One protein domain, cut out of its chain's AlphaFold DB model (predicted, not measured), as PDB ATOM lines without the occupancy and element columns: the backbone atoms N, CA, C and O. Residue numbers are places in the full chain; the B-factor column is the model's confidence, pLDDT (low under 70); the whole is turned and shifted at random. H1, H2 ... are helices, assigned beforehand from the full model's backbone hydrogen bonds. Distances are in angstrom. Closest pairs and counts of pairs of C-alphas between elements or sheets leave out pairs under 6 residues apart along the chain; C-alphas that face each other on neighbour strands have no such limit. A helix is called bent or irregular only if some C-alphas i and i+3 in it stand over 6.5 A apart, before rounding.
ATOM      1  N   MET A 121     -21.536  48.472 124.267       42.47
ATOM      2  CA  MET A 121     -20.810  47.923 123.118       42.47
ATOM      3  C   MET A 121     -19.876  48.924 122.406       42.47
ATOM      4  O   MET A 121     -18.822  48.519 121.926       42.47
ATOM      5  N   PHE A 122     -20.206  50.219 122.365       49.50
ATOM      6  CA  PHE A 122     -19.340  51.256 121.777       49.50
ATOM      7  C   PHE A 122     -18.295  51.794 122.765       49.50
ATOM      8  O   PHE A 122     -17.263  52.303 122.338       49.50
ATOM      9  N   GLN A 123     -18.549  51.672 124.071       47.19
ATOM     10  CA  GLN A 123     -17.643  52.123 125.138       47.19
ATOM     11  C   GLN A 123     -16.586  51.087 125.516       47.19
ATOM     12  O   GLN A 123     -15.610  51.415 126.195       47.19
ATOM     13  N   LEU A 124     -16.771  49.837 125.092       45.81
ATOM     14  CA  LEU A 124     -15.781  48.802 125.312       45.81
ATOM     15  C   LEU A 124     -14.577  49.019 124.379       45.81
ATOM     16  O   LEU A 124     -14.769  49.240 123.182       45.81
ATOM     17  N   PRO A 125     -13.337  48.846 124.875       49.88
ATOM     18  CA  PRO A 125     -12.117  48.859 124.058       49.88
ATOM     19  C   PRO A 125     -12.153  47.868 122.875       49.88
ATOM     20  O   PRO A 125     -11.374  48.000 121.934       49.88
ATOM     21  N   HIS A 126     -13.103  46.925 122.877       48.66
ATOM     22  CA  HIS A 126     -13.405  46.007 121.781       48.66
ATOM     23  C   HIS A 126     -13.790  46.691 120.456       48.66
ATOM     24  O   HIS A 126     -13.479  46.149 119.398       48.66
ATOM     25  N   SER A 127     -14.412  47.876 120.462       54.09
ATOM     26  CA  SER A 127     -14.769  48.580 119.215       54.09
ATOM     27  C   SER A 127     -13.534  49.042 118.423       54.09
ATOM     28  O   SER A 127     -13.552  49.054 117.192       54.09
ATOM     29  N   ASN A 128     -12.425  49.319 119.119       63.19
ATOM     30  CA  ASN A 128     -11.146  49.691 118.510       63.19
ATOM     31  C   ASN A 128     -10.322  48.486 118.037       63.19
ATOM     32  O   ASN A 128      -9.343  48.674 117.320       63.19
ATOM     33  N   VAL A 129     -10.718  47.253 118.379       69.94
ATOM     34  CA  VAL A 129      -9.988  46.037 117.974       69.94
ATOM     35  C   VAL A 129      -9.891  45.943 116.461       69.94
ATOM     36  O   VAL A 129      -8.833  45.600 115.951       69.94
ATOM     37  N   LYS A 130     -10.940  46.326 115.727       73.81
ATOM     38  CA  LYS A 130     -10.899  46.328 114.260       73.81
ATOM     39  C   LYS A 130      -9.890  47.323 113.704       73.81
ATOM     40  O   LYS A 130      -9.177  47.001 112.765       73.81
ATOM     41  N   ALA A 131      -9.831  48.526 114.270       76.75
ATOM     42  CA  ALA A 131      -8.906  49.554 113.808       76.75
ATOM     43  C   ALA A 131      -7.453  49.189 114.143       76.75
ATOM     44  O   ALA A 131      -6.572  49.355 113.308       76.75
ATOM     45  N   ILE A 132      -7.213  48.615 115.326       79.44
ATOM     46  CA  ILE A 132      -5.891  48.125 115.739       79.44
ATOM     47  C   ILE A 132      -5.473  46.916 114.896       79.44
ATOM     48  O   ILE A 132      -4.353  46.881 114.398       79.44
ATOM     49  N   ALA A 133      -6.365  45.945 114.689       80.06
ATOM     50  CA  ALA A 133      -6.101  44.796 113.829       80.06
ATOM     51  C   ALA A 133      -5.862  45.232 112.380       80.06
ATOM     52  O   ALA A 133      -4.926  44.753 111.753       80.06
ATOM     53  N   GLY A 134      -6.645  46.187 111.874       77.25
ATOM     54  CA  GLY A 134      -6.434  46.796 110.564       77.25
ATOM     55  C   GLY A 134      -5.101  47.539 110.467       77.25
ATOM     56  O   GLY A 134      -4.441  47.449 109.445       77.25
ATOM     57  N   PHE A 135      -4.660  48.226 111.519       84.38
ATOM     58  CA  PHE A 135      -3.349  48.880 111.544       84.38
ATOM     59  C   PHE A 135      -2.194  47.866 111.570       84.38
ATOM     60  O   PHE A 135      -1.210  48.043 110.860       84.38
ATOM     61  N   LEU A 136      -2.304  46.807 112.379       86.06
ATOM     62  CA  LEU A 136      -1.213  45.855 112.608       86.06
ATOM     63  C   LEU A 136      -1.112  44.763 111.540       86.06
ATOM     64  O   LEU A 136      -0.001  44.410 111.154       86.06
ATOM     65  N   ALA A 137      -2.229  44.222 111.049       83.38
ATOM     66  CA  ALA A 137      -2.216  43.106 110.099       83.38
ATOM     67  C   ALA A 137      -1.402  43.385 108.814       83.38
ATOM     68  O   ALA A 137      -0.565  42.551 108.477       83.38
ATOM     69  N   PRO A 138      -1.522  44.554 108.152       84.25
ATOM     70  CA  PRO A 138      -0.736  44.873 106.964       84.25
ATOM     71  C   PRO A 138       0.736  45.187 107.251       84.25
ATOM     72  O   PRO A 138       1.505  45.305 106.304       84.25
ATOM     73  N   LEU A 139       1.116  45.393 108.519       86.75
ATOM     74  CA  LEU A 139       2.499  45.655 108.934       86.75
ATOM     75  C   LEU A 139       3.220  44.378 109.369       86.75
ATOM     76  O   LEU A 139       4.430  44.267 109.194       86.75
ATOM     77  N   LEU A 140       2.484  43.445 109.976       87.94
ATOM     78  CA  LEU A 140       3.024  42.185 110.478       87.94
ATOM     79  C   LEU A 140       3.047  41.097 109.402       87.94
ATOM     80  O   LEU A 140       3.951  40.266 109.415       87.94
ATOM     81  N   ASP A 141       2.071  41.100 108.491       86.50
ATOM     82  CA  ASP A 141       1.930  40.084 107.450       86.50
ATOM     83  C   ASP A 141       1.437  40.702 106.133       86.50
ATOM     84  O   ASP A 141       0.294  40.529 105.704       86.50
ATOM     85  N   THR A 142       2.318  41.488 105.514       88.31
ATOM     86  CA  THR A 142       2.043  42.248 104.289       88.31
ATOM     87  C   THR A 142       1.557  41.362 103.144       88.31
ATOM     88  O   THR A 142       0.567  41.699 102.497       88.31
ATOM     89  N   ASP A 143       2.222  40.232 102.900       87.12
ATOM     90  CA  ASP A 143       1.957  39.400 101.724       87.12
ATOM     91  C   ASP A 143       0.598  38.698 101.834       87.12
ATOM     92  O   ASP A 143      -0.214  38.763 100.906       87.12
ATOM     93  N   ASN A 144       0.284  38.098 102.991       84.38
ATOM     94  CA  ASN A 144      -1.027  37.476 103.187       84.38
ATOM     95  C   ASN A 144      -2.142  38.518 103.271       84.38
ATOM     96  O   ASN A 144      -3.254  38.268 102.799       84.38
ATOM     97  N   PHE A 145      -1.861  39.693 103.845       86.81
ATOM     98  CA  PHE A 145      -2.843  40.766 103.897       86.81
ATOM     99  C   PHE A 145      -3.188  41.268 102.492       86.81
ATOM    100  O   PHE A 145      -4.372  41.374 102.176       86.81
ATOM    101  N   ILE A 146      -2.186  41.512 101.637       87.88
ATOM    102  CA  ILE A 146      -2.378  41.918 100.236       87.88
ATOM    103  C   ILE A 146      -3.093  40.818  99.449       87.88
ATOM    104  O   ILE A 146      -4.058  41.112  98.741       87.88
ATOM    105  N   ALA A 147      -2.679  39.557  99.595       84.94
ATOM    106  CA  ALA A 147      -3.335  38.441  98.919       84.94
ATOM    107  C   ALA A 147      -4.815  38.315  99.316       84.94
ATOM    108  O   ALA A 147      -5.678  38.138  98.453       84.94
ATOM    109  N   GLY A 148      -5.119  38.504 100.604       82.94
ATOM    110  CA  GLY A 148      -6.475  38.463 101.149       82.94
ATOM    111  C   GLY A 148      -7.387  39.628 100.738       82.94
ATOM    112  O   GLY A 148      -8.598  39.530 100.936       82.94
ATOM    113  N   GLN A 149      -6.857  40.713 100.151       81.38
ATOM    114  CA  GLN A 149      -7.679  41.809  99.604       81.38
ATOM    115  C   GLN A 149      -8.395  41.428  98.298       81.38
ATOM    116  O   GLN A 149      -9.331  42.112  97.888       81.38
ATOM    117  N   SER A 150      -7.952  40.360  97.633       71.56
ATOM    118  CA  SER A 150      -8.462  39.920  96.331       71.56
ATOM    119  C   SER A 150      -9.159  38.561  96.423       71.56
ATOM    120  O   SER A 150      -9.079  37.875  97.443       71.56
ATOM    121  N   SER A 151      -9.861  38.156  95.360       64.56
ATOM    122  CA  SER A 151     -10.456  36.819  95.301       64.56
ATOM    123  C   SER A 151      -9.369  35.743  95.407       64.56
ATOM    124  O   SER A 151      -8.371  35.816  94.687       64.56
ATOM    125  N   LEU A 152      -9.613  34.688  96.191       63.44
ATOM    126  CA  LEU A 152      -8.734  33.508  96.263       63.44
ATOM    127  C   LEU A 152      -8.496  32.839  94.896       63.44
ATOM    128  O   LEU A 152      -7.543  32.080  94.746       63.44
ATOM    129  N   ALA A 153      -9.347  33.119  93.904       61.62
ATOM    130  CA  ALA A 153      -9.241  32.580  92.555       61.62
ATOM    131  C   ALA A 153      -8.015  33.095  91.778       61.62
ATOM    132  O   ALA A 153      -7.509  32.374  90.925       61.62
ATOM    133  N   ASN A 154      -7.529  34.310  92.063       65.38
ATOM    134  CA  ASN A 154      -6.380  34.918  91.380       65.38
ATOM    135  C   ASN A 154      -5.568  35.777  92.362       65.38
ATOM    136  O   ASN A 154      -5.685  37.006  92.340       65.38
ATOM    137  N   PRO A 155      -4.766  35.159  93.244       69.00
ATOM    138  CA  PRO A 155      -3.958  35.912  94.189       69.00
ATOM    139  C   PRO A 155      -2.899  36.760  93.457       69.00
ATOM    140  O   PRO A 155      -2.384  36.343  92.413       69.00
ATOM    141  N   PRO A 156      -2.526  37.939  93.992       76.31
ATOM    142  CA  PRO A 156      -1.486  38.779  93.416       76.31
ATOM    143  C   PRO A 156      -0.150  38.035  93.410       76.31
ATOM    144  O   PRO A 156       0.227  37.403  94.397       76.31
ATOM    145  N   GLN A 157       0.581  38.126  92.302       78.94
ATOM    146  CA  GLN A 157       1.884  37.479  92.183       78.94
ATOM    147  C   GLN A 157       2.924  38.150  93.089       78.94
ATOM    148  O   GLN A 157       2.873  39.359  93.347       78.94
ATOM    149  N   LEU A 158       3.872  37.339  93.559       83.25
ATOM    150  CA  LEU A 158       5.046  37.783  94.300       83.25
ATOM    151  C   LEU A 158       6.253  37.912  93.354       83.25
ATOM    152  O   LEU A 158       6.402  37.082  92.453       83.25
ATOM    153  N   PRO A 159       7.148  38.892  93.574       85.88
ATOM    154  CA  PRO A 159       7.046  39.966  94.564       85.88
ATOM    155  C   PRO A 159       5.968  40.993  94.182       85.88
ATOM    156  O   PRO A 159       5.738  41.263  93.004       85.88
ATOM    157  N   HIS A 160       5.311  41.582  95.181       86.62
ATOM    158  CA  HIS A 160       4.277  42.582  94.936       86.62
ATOM    159  C   HIS A 160       4.847  43.833  94.259       86.62
ATOM    160  O   HIS A 160       5.937  44.303  94.587       86.62
ATOM    161  N   HIS A 161       4.076  44.407  93.334       89.56
ATOM    162  CA  HIS A 161       4.448  45.657  92.685       89.56
ATOM    163  C   HIS A 161       4.615  46.778  93.738       89.56
ATOM    164  O   HIS A 161       3.791  46.870  94.657       89.56
ATOM    165  N   PRO A 162       5.619  47.673  93.621       89.38
ATOM    166  CA  PRO A 162       5.880  48.712  94.622       89.38
ATOM    167  C   PRO A 162       4.678  49.610  94.943       89.38
ATOM    168  O   PRO A 162       4.520  50.044  96.083       89.38
ATOM    169  N   SER A 163       3.794  49.862  93.970       90.56
ATOM    170  CA  SER A 163       2.562  50.627  94.214       90.56
ATOM    171  C   SER A 163       1.598  49.911  95.166       90.56
ATOM    172  O   SER A 163       1.001  50.566  96.014       90.56
ATOM    173  N   THR A 164       1.482  48.582  95.088       90.06
ATOM    174  CA  THR A 164       0.641  47.784  95.991       90.06
ATOM    175  C   THR A 164       1.170  47.848  97.418       90.06
ATOM    176  O   THR A 164       0.395  48.037  98.353       90.06
ATOM    177  N   LEU A 165       2.493  47.780  97.587       90.31
ATOM    178  CA  LEU A 165       3.136  47.936  98.894       90.31
ATOM    179  C   LEU A 165       2.905  49.338  99.473       90.31
ATOM    180  O   LEU A 165       2.521  49.473 100.633       90.31
ATOM    181  N   ALA A 166       3.087  50.386  98.664       92.62
ATOM    182  CA  ALA A 166       2.845  51.760  99.098       92.62
ATOM    183  C   ALA A 166       1.386  51.976  99.532       92.62
ATOM    184  O   ALA A 166       1.142  52.556 100.592       92.62
ATOM    185  N   LEU A 167       0.422  51.470  98.756       91.31
ATOM    186  CA  LEU A 167      -1.002  51.536  99.093       91.31
ATOM    187  C   LEU A 167      -1.328  50.749 100.366       91.31
ATOM    188  O   LEU A 167      -2.074  51.245 101.207       91.31
ATOM    189  N   ASN A 168      -0.733  49.569 100.551       91.00
ATOM    190  CA  ASN A 168      -0.903  48.763 101.758       91.00
ATOM    191  C   ASN A 168      -0.456  49.515 103.024       91.00
ATOM    192  O   ASN A 168      -1.192  49.579 104.007       91.00
ATOM    193  N   TYR A 169       0.718  50.152 102.993       91.56
ATOM    194  CA  TYR A 169       1.213  50.919 104.142       91.56
ATOM    195  C   TYR A 169       0.418  52.204 104.397       91.56
ATOM    196  O   TYR A 169       0.202  52.579 105.553       91.56
ATOM    197  N   GLN A 170      -0.060  52.871 103.343       93.38
ATOM    198  CA  GLN A 170      -0.969  54.012 103.487       93.38
ATOM    199  C   GLN A 170      -2.297  53.586 104.121       93.38
ATOM    200  O   GLN A 170      -2.801  54.271 105.012       93.38
ATOM    201  N   LEU A 171      -2.829  52.428 103.717       90.31
ATOM    202  CA  LEU A 171      -4.038  51.854 104.293       90.31
ATOM    203  C   LEU A 171      -3.848  51.510 105.775       90.31
ATOM    204  O   LEU A 171      -4.685  51.892 106.595       90.31
ATOM    205  N   ALA A 172      -2.726  50.871 106.126       89.00
ATOM    206  CA  ALA A 172      -2.371  50.589 107.514       89.00
ATOM    207  C   ALA A 172      -2.391  51.875 108.351       89.00
ATOM    208  O   ALA A 172      -3.092  51.945 109.358       89.00
ATOM    209  N   ASN A 173      -1.705  52.927 107.891       92.06
ATOM    210  CA  ASN A 173      -1.666  54.223 108.572       92.06
ATOM    211  C   ASN A 173      -3.075  54.813 108.772       92.06
ATOM    212  O   ASN A 173      -3.432  55.179 109.895       92.06
ATOM    213  N   ILE A 174      -3.905  54.835 107.725       90.50
ATOM    214  CA  ILE A 174      -5.274  55.362 107.812       90.50
ATOM    215  C   ILE A 174      -6.113  54.574 108.825       90.50
ATOM    216  O   ILE A 174      -6.861  55.184 109.589       90.50
ATOM    217  N   TYR A 175      -5.972  53.250 108.904       87.25
ATOM    218  CA  TYR A 175      -6.659  52.462 109.930       87.25
ATOM    219  C   TYR A 175      -6.211  52.823 111.350       87.25
ATOM    220  O   TYR A 175      -7.059  52.969 112.236       87.25
ATOM    221  N   GLY A 176      -4.915  53.063 111.551       83.50
ATOM    222  CA  GLY A 176      -4.391  53.582 112.817       83.50
ATOM    223  C   GLY A 176      -4.976  54.952 113.167       83.50
ATOM    224  O   GLY A 176      -5.456  55.156 114.284       83.50
ATOM    225  N   LEU A 177      -5.008  55.873 112.201       88.56
ATOM    226  CA  LEU A 177      -5.578  57.211 112.372       88.56
ATOM    227  C   LEU A 177      -7.069  57.160 112.727       88.56
ATOM    228  O   LEU A 177      -7.490  57.810 113.682       88.56
ATOM    229  N   VAL A 178      -7.865  56.375 111.997       86.50
ATOM    230  CA  VAL A 178      -9.302  56.212 112.269       86.50
ATOM    231  C   VAL A 178      -9.528  55.611 113.657       86.50
ATOM    232  O   VAL A 178     -10.415  56.072 114.374       86.50
ATOM    233  N   GLY A 179      -8.707  54.642 114.074       83.56
ATOM    234  CA  GLY A 179      -8.749  54.088 115.430       83.56
ATOM    235  C   GLY A 179      -8.457  55.130 116.509       83.56
ATOM    236  O   GLY A 179      -9.211  55.254 117.475       83.56
ATOM    237  N   MET A 180      -7.409  55.935 116.325       82.88
ATOM    238  CA  MET A 180      -7.073  57.019 117.255       82.88
ATOM    239  C   MET A 180      -8.159  58.096 117.308       82.88
ATOM    240  O   MET A 180      -8.480  58.579 118.392       82.88
ATOM    241  N   LEU A 181      -8.756  58.454 116.169       86.06
ATOM    242  CA  LEU A 181      -9.868  59.406 116.114       86.06
ATOM    243  C   LEU A 181     -11.113  58.854 116.808       86.06
ATOM    244  O   LEU A 181     -11.734  59.569 117.590       86.06
ATOM    245  N   ALA A 182     -11.461  57.586 116.576       82.12
ATOM    246  CA  ALA A 182     -12.587  56.944 117.247       82.12
ATOM    247  C   ALA A 182     -12.386  56.930 118.769       82.12
ATOM    248  O   ALA A 182     -13.280  57.340 119.512       82.12
ATOM    249  N   PHE A 183     -11.192  56.552 119.230       81.75
ATOM    250  CA  PHE A 183     -10.822  56.617 120.642       81.75
ATOM    251  C   PHE A 183     -10.907  58.055 121.183       81.75
ATOM    252  O   PHE A 183     -11.569  58.307 122.189       81.75
ATOM    253  N   GLY A 184     -10.296  59.014 120.489       82.31
ATOM    254  CA  GLY A 184     -10.280  60.420 120.886       82.31
ATOM    255  C   GLY A 184     -11.676  61.037 120.966       82.31
ATOM    256  O   GLY A 184     -11.952  61.793 121.890       82.31
ATOM    257  N   VAL A 185     -12.588  60.691 120.058       84.94
ATOM    258  CA  VAL A 185     -13.970  61.187 120.094       84.94
ATOM    259  C   VAL A 185     -14.763  60.517 121.215       84.94
ATOM    260  O   VAL A 185     -15.405  61.212 121.995       84.94
ATOM    261  N   ILE A 186     -14.703  59.188 121.344       80.19
ATOM    262  CA  ILE A 186     -15.492  58.458 122.351       80.19
ATOM    263  C   ILE A 186     -15.080  58.843 123.778       80.19
ATOM    264  O   ILE A 186     -15.946  58.997 124.638       80.19
ATOM    265  N   TYR A 187     -13.779  59.014 124.036       78.62
ATOM    266  CA  TYR A 187     -13.268  59.323 125.376       78.62
ATOM    267  C   TYR A 187     -12.997  60.814 125.611       78.62
ATOM    268  O   TYR A 187     -12.910  61.244 126.762       78.62
ATOM    269  N   GLY A 188     -12.854  61.612 124.551       80.06
ATOM    270  CA  GLY A 188     -12.491  63.028 124.644       80.06
ATOM    271  C   GLY A 188     -13.670  63.996 124.639       80.06
ATOM    272  O   GLY A 188     -13.492  65.140 125.052       80.06
ATOM    273  N   THR A 189     -14.869  63.576 124.217       81.00
ATOM    274  CA  THR A 189     -16.060  64.435 124.262       81.00
ATOM    275  C   THR A 189     -17.190  63.835 125.086       81.00
ATOM    276  O   THR A 189     -17.503  62.651 125.012       81.00
ATOM    277  N   SER A 190     -17.845  64.689 125.868       79.38
ATOM    278  CA  SER A 190     -19.123  64.396 126.509       79.38
ATOM    279  C   SER A 190     -20.250  65.151 125.819       79.38
ATOM    280  O   SER A 190     -21.211  65.518 126.467       79.38
ATOM    281  N   GLU A 191     -20.131  65.478 124.539       81.62
ATOM    282  CA  GLU A 191     -21.175  66.195 123.817       81.62
ATOM    283  C   GLU A 191     -21.914  65.240 122.880       81.62
ATOM    284  O   GLU A 191     -21.345  64.716 121.917       81.62
ATOM    285  N   ARG A 192     -23.213  65.023 123.136       79.50
ATOM    286  CA  ARG A 192     -24.046  64.090 122.346       79.50
ATOM    287  C   ARG A 192     -24.085  64.462 120.865       79.50
ATOM    288  O   ARG A 192     -24.132  63.572 120.021       79.50
ATOM    289  N   HIS A 193     -24.060  65.758 120.550       83.06
ATOM    290  CA  HIS A 193     -24.098  66.238 119.170       83.06
ATOM    291  C   HIS A 193     -22.828  65.847 118.397       83.06
ATOM    292  O   HIS A 193     -22.928  65.347 117.278       83.06
ATOM    293  N   VAL A 194     -21.648  65.987 119.017       87.06
ATOM    294  CA  VAL A 194     -20.359  65.593 118.423       87.06
ATOM    295  C   VAL A 194     -20.335  64.092 118.173       87.06
ATOM    296  O   VAL A 194     -20.016  63.654 117.071       87.06
ATOM    297  N   LEU A 195     -20.741  63.304 119.171       85.19
ATOM    298  CA  LEU A 195     -20.771  61.853 119.043       85.19
ATOM    299  C   LEU A 195     -21.748  61.393 117.955       85.19
ATOM    300  O   LEU A 195     -21.403  60.535 117.147       85.19
ATOM    301  N   ARG A 196     -22.952  61.973 117.896       84.31
ATOM    302  CA  ARG A 196     -23.938  61.648 116.856       84.31
ATOM    303  C   ARG A 196     -23.390  61.950 115.461       84.31
ATOM    304  O   ARG A 196     -23.494  61.097 114.585       84.31
ATOM    305  N   ASN A 197     -22.767  63.111 115.268       87.19
ATOM    306  CA  ASN A 197     -22.166  63.480 113.984       87.19
ATOM    307  C   ASN A 197     -21.001  62.551 113.611       87.19
ATOM    308  O   ASN A 197     -20.903  62.126 112.462       87.19
ATOM    309  N   ALA A 198     -20.165  62.173 114.580       87.06
ATOM    310  CA  ALA A 198     -19.088  61.211 114.361       87.06
ATOM    311  C   ALA A 198     -19.621  59.825 113.963       87.06
ATOM    312  O   ALA A 198     -19.091  59.201 113.046       87.06
ATOM    313  N   VAL A 199     -20.700  59.351 114.596       87.62
ATOM    314  CA  VAL A 199     -21.333  58.073 114.232       87.62
ATOM    315  C   VAL A 199     -21.953  58.125 112.834       87.62
ATOM    316  O   VAL A 199     -21.814  57.156 112.092       87.62
ATOM    317  N   ILE A 200     -22.574  59.244 112.442       88.00
ATOM    318  CA  ILE A 200     -23.074  59.441 111.069       88.00
ATOM    319  C   ILE A 200     -21.920  59.362 110.064       88.00
ATOM    320  O   ILE A 200     -22.011  58.616 109.091       88.00
ATOM    321  N   ALA A 201     -20.819  60.076 110.314       90.31
ATOM    322  CA  ALA A 201     -19.649  60.049 109.439       90.31
ATOM    323  C   ALA A 201     -19.070  58.629 109.299       90.31
ATOM    324  O   ALA A 201     -18.757  58.192 108.193       90.31
ATOM    325  N   LEU A 202     -18.991  57.880 110.402       89.25
ATOM    326  CA  LEU A 202     -18.538  56.490 110.384       89.25
ATOM    327  C   LEU A 202     -19.502  55.561 109.634       89.25
ATOM    328  O   LEU A 202     -19.042  54.680 108.918       89.25
ATOM    329  N   ALA A 203     -20.816  55.763 109.758       88.62
ATOM    330  CA  ALA A 203     -21.801  54.976 109.018       88.62
ATOM    331  C   ALA A 203     -21.697  55.213 107.500       88.62
ATOM    332  O   ALA A 203     -21.800  54.268 106.723       88.62
ATOM    333  N   ILE A 204     -21.434  56.453 107.071       91.31
ATOM    334  CA  ILE A 204     -21.159  56.766 105.658       91.31
ATOM    335  C   ILE A 204     -19.863  56.081 105.202       91.31
ATOM    336  O   ILE A 204     -19.825  55.476 104.129       91.31
ATOM    337  N   ALA A 205     -18.814  56.133 106.028       90.56
ATOM    338  CA  ALA A 205     -17.539  55.489 105.729       90.56
ATOM    339  C   ALA A 205     -17.674  53.963 105.571       90.56
ATOM    340  O   ALA A 205     -17.033  53.392 104.692       90.56
ATOM    341  N   ASP A 206     -18.534  53.309 106.357       90.81
ATOM    342  CA  ASP A 206     -18.794  51.870 106.223       90.81
ATOM    343  C   ASP A 206     -19.369  51.506 104.854       90.81
ATOM    344  O   ASP A 206     -18.913  50.547 104.232       90.81
ATOM    345  N   VAL A 207     -20.349  52.277 104.371       92.69
ATOM    346  CA  VAL A 207     -20.968  52.045 103.058       92.69
ATOM    347  C   VAL A 207     -19.926  52.199 101.956       92.69
ATOM    348  O   VAL A 207     -19.815  51.328 101.094       92.69
ATOM    349  N   GLY A 208     -19.123  53.266 102.014       91.69
ATOM    350  CA  GLY A 208     -18.029  53.478 101.067       91.69
ATOM    351  C   GLY A 208     -17.005  52.340 101.095       91.69
ATOM    352  O   GLY A 208     -16.558  51.884 100.046       91.69
ATOM    353  N   HIS A 209     -16.678  51.830 102.283       90.31
ATOM    354  CA  HIS A 209     -15.717  50.745 102.460       90.31
ATOM    355  C   HIS A 209     -16.221  49.399 101.911       90.31
ATOM    356  O   HIS A 209     -15.492  48.709 101.189       90.31
ATOM    357  N   VAL A 210     -17.479  49.039 102.193       91.31
ATOM    358  CA  VAL A 210     -18.110  47.831 101.636       91.31
ATOM    359  C   VAL A 210     -18.238  47.947 100.118       91.31
ATOM    360  O   VAL A 210     -17.894  47.001  99.413       91.31
ATOM    361  N   TYR A 211     -18.661  49.107  99.605       91.56
ATOM    362  CA  TYR A 211     -18.760  49.346  98.165       91.56
ATOM    363  C   TYR A 211     -17.403  49.239  97.462       91.56
ATOM    364  O   TYR A 211     -17.303  48.574  96.436       91.56
ATOM    365  N   ALA A 212     -16.346  49.839  98.018       89.56
ATOM    366  CA  ALA A 212     -15.004  49.751  97.445       89.56
ATOM    367  C   ALA A 212     -14.502  48.300  97.395       89.56
ATOM    368  O   ALA A 212     -13.921  47.878  96.396       89.56
ATOM    369  N   THR A 213     -14.785  47.515  98.441       88.06
ATOM    370  CA  THR A 213     -14.417  46.094  98.482       88.06
ATOM    371  C   THR A 213     -15.225  45.287  97.465       88.06
ATOM    372  O   THR A 213     -14.658  44.482  96.735       88.06
ATOM    373  N   PHE A 214     -16.531  45.543  97.356       88.12
ATOM    374  CA  PHE A 214     -17.391  44.946  96.333       88.12
ATOM    375  C   PHE A 214     -16.900  45.261  94.913       88.12
ATOM    376  O   PHE A 214     -16.795  44.358  94.086       88.12
ATOM    377  N   ALA A 215     -16.550  46.519  94.637       87.50
ATOM    378  CA  ALA A 215     -16.067  46.952  93.329       87.50
ATOM    379  C   ALA A 215     -14.741  46.277  92.937       87.50
ATOM    380  O   ALA A 215     -14.536  45.982  91.762       87.50
ATOM    381  N   ALA A 216     -13.861  46.011  93.907       84.38
ATOM    382  CA  ALA A 216     -12.597  45.315  93.673       84.38
ATOM    383  C   ALA A 216     -12.759  43.788  93.554       84.38
ATOM    384  O   ALA A 216     -12.059  43.151  92.771       84.38
ATOM    385  N   MET A 217     -13.667  43.198  94.335       83.25
ATOM    386  CA  MET A 217     -13.856  41.747  94.428       83.25
ATOM    387  C   MET A 217     -14.775  41.182  93.335       83.25
ATOM    388  O   MET A 217     -14.608  40.035  92.923       83.25
ATOM    389  N   GLY A 218     -15.735  41.975  92.853       84.62
ATOM    390  CA  GLY A 218     -16.779  41.528  91.934       84.62
ATOM    391  C   GLY A 218     -17.956  40.844  92.643       84.62
ATOM    392  O   GLY A 218     -17.903  40.523  93.826       84.62
ATOM    393  N   LEU A 219     -19.053  40.635  91.907       87.00
ATOM    394  CA  LEU A 219     -20.326  40.163  92.470       87.00
ATOM    395  C   LEU A 219     -20.280  38.714  92.967       87.00
ATOM    396  O   LEU A 219     -20.828  38.413  94.022       87.00
ATOM    397  N   GLU A 220     -19.646  37.824  92.208       85.44
ATOM    398  CA  GLU A 220     -19.663  36.389  92.495       85.44
ATOM    399  C   GLU A 220     -18.927  36.047  93.805       85.44
ATOM    400  O   GLU A 220     -19.563  35.466  94.687       85.44
ATOM    401  N   PRO A 221     -17.677  36.503  94.047       83.56
ATOM    402  CA  PRO A 221     -17.002  36.225  95.316       83.56
ATOM    403  C   PRO A 221     -17.571  37.056  96.476       83.56
ATOM    404  O   PRO A 221     -17.454  36.674  97.639       83.56
ATOM    405  N   PHE A 222     -18.227  38.185  96.187       86.00
ATOM    406  CA  PHE A 222     -18.917  38.966  97.211       86.00
ATOM    407  C   PHE A 222     -20.130  38.225  97.783       86.00
ATOM    408  O   PHE A 222     -20.380  38.305  98.981       86.00
ATOM    409  N   LEU A 223     -20.889  37.502  96.956       88.00
ATOM    410  CA  LEU A 223     -22.052  36.738  97.422       88.00
ATOM    411  C   LEU A 223     -21.676  35.376  98.016       88.00
ATOM    412  O   LEU A 223     -22.438  34.834  98.818       88.00
ATOM    413  N   ASP A 224     -20.508  34.838  97.670       87.50
ATOM    414  CA  ASP A 224     -20.001  33.592  98.237       87.50
ATOM    415  C   ASP A 224     -19.355  33.803  99.618       87.50
ATOM    416  O   ASP A 224     -18.142  33.739  99.811       87.50
ATOM    417  N   VAL A 225     -20.203  34.046 100.619       86.06
ATOM    418  CA  VAL A 225     -19.789  34.293 102.012       86.06
ATOM    419  C   VAL A 225     -18.963  33.134 102.595       86.06
ATOM    420  O   VAL A 225     -18.153  33.340 103.501       86.06
ATOM    421  N   ALA A 226     -19.140  31.910 102.086       85.75
ATOM    422  CA  ALA A 226     -18.419  30.737 102.569       85.75
ATOM    423  C   ALA A 226     -16.938  30.730 102.151       85.75
ATOM    424  O   ALA A 226     -16.120  30.141 102.860       85.75
ATOM    425  N   SER A 227     -16.582  31.392 101.046       82.88
ATOM    426  CA  SER A 227     -15.198  31.479 100.557       82.88
ATOM    427  C   SER A 227     -14.458  32.742 101.000       82.88
ATOM    428  O   SER A 227     -13.302  32.953 100.626       82.88
ATOM    429  N   TRP A 228     -15.083  33.581 101.829       85.31
ATOM    430  CA  TRP A 228     -14.452  34.793 102.335       85.31
ATOM    431  C   TRP A 228     -13.209  34.488 103.171       85.31
ATOM    432  O   TRP A 228     -13.242  33.739 104.150       85.31
ATOM    433  N   THR A 229     -12.107  35.149 102.821       84.56
ATOM    434  CA  THR A 229     -10.876  35.116 103.617       84.56
ATOM    435  C   THR A 229     -11.058  35.873 104.934       84.56
ATOM    436  O   THR A 229     -12.000  36.651 105.099       84.56
ATOM    437  N   ALA A 230     -10.122  35.715 105.874       84.38
ATOM    438  CA  ALA A 230     -10.117  36.500 107.113       84.38
ATOM    439  C   ALA A 230     -10.132  38.020 106.847       84.38
ATOM    440  O   ALA A 230     -10.806  38.776 107.550       84.38
ATOM    441  N   VAL A 231      -9.437  38.462 105.795       85.69
ATOM    442  CA  VAL A 231      -9.396  39.863 105.365       85.69
ATOM    443  C   VAL A 231     -10.750  40.293 104.793       85.69
ATOM    444  O   VAL A 231     -11.272  41.337 105.182       85.69
ATOM    445  N   SER A 232     -11.379  39.465 103.954       85.94
ATOM    446  CA  SER A 232     -12.722  39.725 103.411       85.94
ATOM    447  C   SER A 232     -13.789  39.791 104.512       85.94
ATOM    448  O   SER A 232     -14.629  40.693 104.506       85.94
ATOM    449  N   TRP A 233     -13.712  38.913 105.517       87.50
ATOM    450  CA  TRP A 233     -14.560  38.973 106.710       87.50
ATOM    451  C   TRP A 233     -14.373  40.274 107.497       87.50
ATOM    452  O   TRP A 233     -15.355  40.845 107.971       87.50
ATOM    453  N   GLY A 234     -13.143  40.777 107.612       84.56
ATOM    454  CA  GLY A 234     -12.864  42.070 108.243       84.56
ATOM    455  C   GLY A 234     -13.405  43.263 107.445       84.56
ATOM    456  O   GLY A 234     -14.023  44.168 108.022       84.56
ATOM    457  N   ASN A 235     -13.207  43.247 106.126       87.81
ATOM    458  CA  ASN A 235     -13.586  44.330 105.218       87.81
ATOM    459  C   ASN A 235     -15.100  44.402 104.976       87.81
ATOM    460  O   ASN A 235     -15.664  45.492 104.956       87.81
ATOM    461  N   ILE A 236     -15.783  43.266 104.826       89.31
ATOM    462  CA  ILE A 236     -17.217  43.228 104.507       89.31
ATOM    463  C   ILE A 236     -18.022  42.882 105.755       89.31
ATOM    464  O   ILE A 236     -18.804  43.706 106.228       89.31
ATOM    465  N   GLY A 237     -17.808  41.693 106.323       86.81
ATOM    466  CA  GLY A 237     -18.623  41.169 107.421       86.81
ATOM    467  C   GLY A 237     -18.601  42.065 108.659       86.81
ATOM    468  O   GLY A 237     -19.640  42.550 109.110       86.81
ATOM    469  N   PHE A 238     -17.410  42.350 109.187       85.44
ATOM    470  CA  PHE A 238     -17.269  43.175 110.384       85.44
ATOM    471  C   PHE A 238     -17.678  44.636 110.130       85.44
ATOM    472  O   PHE A 238     -18.269  45.272 111.001       85.44
ATOM    473  N   THR A 239     -17.411  45.184 108.940       88.38
ATOM    474  CA  THR A 239     -17.890  46.527 108.555       88.38
ATOM    475  C   THR A 239     -19.409  46.598 108.518       88.38
ATOM    476  O   THR A 239     -19.984  47.502 109.118       88.38
ATOM    477  N   GLY A 240     -20.066  45.627 107.881       88.19
ATOM    478  CA  GLY A 240     -21.525  45.548 107.829       88.19
ATOM    479  C   GLY A 240     -22.139  45.420 109.222       88.19
ATOM    480  O   GLY A 240     -23.095  46.124 109.546       88.19
ATOM    481  N   PHE A 241     -21.540  44.599 110.090       87.06
ATOM    482  CA  PHE A 241     -21.956  44.499 111.490       87.06
ATOM    483  C   PHE A 241     -21.863  45.848 112.219       87.06
ATOM    484  O   PHE A 241     -22.816  46.256 112.890       87.06
ATOM    485  N   LEU A 242     -20.750  46.575 112.079       86.12
ATOM    486  CA  LEU A 242     -20.612  47.900 112.688       86.12
ATOM    487  C   LEU A 242     -21.629  48.901 112.131       86.12
ATOM    488  O   LEU A 242     -22.214  49.652 112.910       86.12
ATOM    489  N   PHE A 243     -21.868  48.893 110.819       88.44
ATOM    490  CA  PHE A 243     -22.849  49.764 110.178       88.44
ATOM    491  C   PHE A 243     -24.245  49.569 110.773       88.44
ATOM    492  O   PHE A 243     -24.874  50.537 111.202       88.44
ATOM    493  N   VAL A 244     -24.702  48.317 110.897       87.19
ATOM    494  CA  VAL A 244     -26.004  47.998 111.506       87.19
ATOM    495  C   VAL A 244     -26.081  48.518 112.942       87.19
ATOM    496  O   VAL A 244     -27.072  49.144 113.317       87.19
ATOM    497  N   ASN A 245     -25.021  48.341 113.737       83.44
ATOM    498  CA  ASN A 245     -24.972  48.866 115.105       83.44
ATOM    499  C   ASN A 245     -25.008  50.400 115.151       83.44
ATOM    500  O   ASN A 245     -25.657  50.978 116.026       83.44
ATOM    501  N   ARG A 246     -24.340  51.078 114.213       87.00
ATOM    502  CA  ARG A 246     -24.349  52.544 114.106       87.00
ATOM    503  C   ARG A 246     -25.728  53.062 113.707       87.00
ATOM    504  O   ARG A 246     -26.210  54.007 114.321       87.00
ATOM    505  N   VAL A 247     -26.399  52.411 112.760       87.50
ATOM    506  CA  VAL A 247     -27.783  52.742 112.388       87.50
ATOM    507  C   VAL A 247     -28.731  52.502 113.566       87.50
ATOM    508  O   VAL A 247     -29.515  53.388 113.899       87.50
ATOM    509  N   ALA A 248     -28.616  51.370 114.265       83.38
ATOM    510  CA  ALA A 248     -29.413  51.087 115.459       83.38
ATOM    511  C   ALA A 248     -29.191  52.132 116.571       83.38
ATOM    512  O   ALA A 248     -30.147  52.563 117.221       83.38
ATOM    513  N   TYR A 249     -27.951  52.601 116.752       81.81
ATOM    514  CA  TYR A 249     -27.639  53.713 117.651       81.81
ATOM    515  C   TYR A 249     -28.312  55.021 117.218       81.81
ATOM    516  O   TYR A 249     -28.945  55.680 118.042       81.81
ATOM    517  N   LEU A 250     -28.231  55.381 115.935       84.12
ATOM    518  CA  LEU A 250     -28.844  56.605 115.408       84.12
ATOM    519  C   LEU A 250     -30.377  56.584 115.477       84.12
ATOM    520  O   LEU A 250     -30.984  57.635 115.672       84.12
ATOM    521  N   LEU A 251     -30.987  55.402 115.367       85.06
ATOM    522  CA  LEU A 251     -32.426  55.182 115.546       85.06
ATOM    523  C   LEU A 251     -32.852  55.122 117.024       85.06
ATOM    524  O   LEU A 251     -34.042  55.018 117.313       85.06
ATOM    525  N   GLY A 252     -31.910  55.189 117.970       78.88
ATOM    526  CA  GLY A 252     -32.209  55.191 119.402       78.88
ATOM    527  C   GLY A 252     -32.631  53.831 119.969       78.88
ATOM    528  O   GLY A 252     -33.182  53.790 121.068       78.88
TER     529      GLY A 252
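This is residues 121 to 252 of the 271 residues of an uncharacterized protein of Talaromyces rugulosus (UniProt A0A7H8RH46). Four helices form an elongated up-and-down bundle of two close pairs, H1 with H3 and H4 with H6, set more widely from each other; the short H2 lies across one end. The tip of the H3 to H4 turn, residues 188 to 193, sticks out at the other end. The printed part has 132 residues with six named helices, H1 to H6 in chain order, and no named strand: all helix. It is compact, with a radius of gyration of the C-alphas of 15.8 A, and spans 49 by 28 by 21 A.

H3, the longest helix, covers residues 162 to 188, 38.0 A from C-alpha 162 at (5.880, 48.712, 94.622). H4 covers 192 to 217, 37.2 A. H1 is 125 to 140, 21.4 A, with a kink of 35 degrees near residue 132; it is only just irregular, C-alphas 127 and 130 being 6.7 A apart. H6 is 230 to 250, 28.7 A, ending at (-28.844, 56.605, 115.408). H2 is 142 to 148 and H5 is 219 to 223.

H3 touches H1 at Ala 172 and Phe 135, closest C-alphas 4.5 A, at a shallow tilt of 20 degrees, opposite ways. H3 and H4 form a helical hairpin, touching with residues 185 to 186 and 194 to 198 alone; the closest C-alphas, of Val 185 and Leu 195, are 6.9 A apart. H4 touches H6, closest C-alphas Ala 203 and Phe 243, 5.4 A. H1 and H6 are close but not clearly touching; H3 and H6 are apart. H2 touches H6 about perpendicular at 74 degrees, closest C-alphas Gly 148 and Val 231, 5.3 A. H5 is close to but not clearly touching H4, with the C-alphas of Phe 214 and Phe 222 closest at 6.2 A. Each O i to N i+4 pair is within hydrogen-bond range in H2, H3, H4 and H5, against 7 of 12 in H1 and 15 of 17 in H6.

The C-alphas farthest apart, of Pro 159 and Gly 252, are 48.9 A apart. The printed part has no cut; H2 to H3 is the long link. Residues 121 to 129 and 151 to 155 have pLDDT under 70.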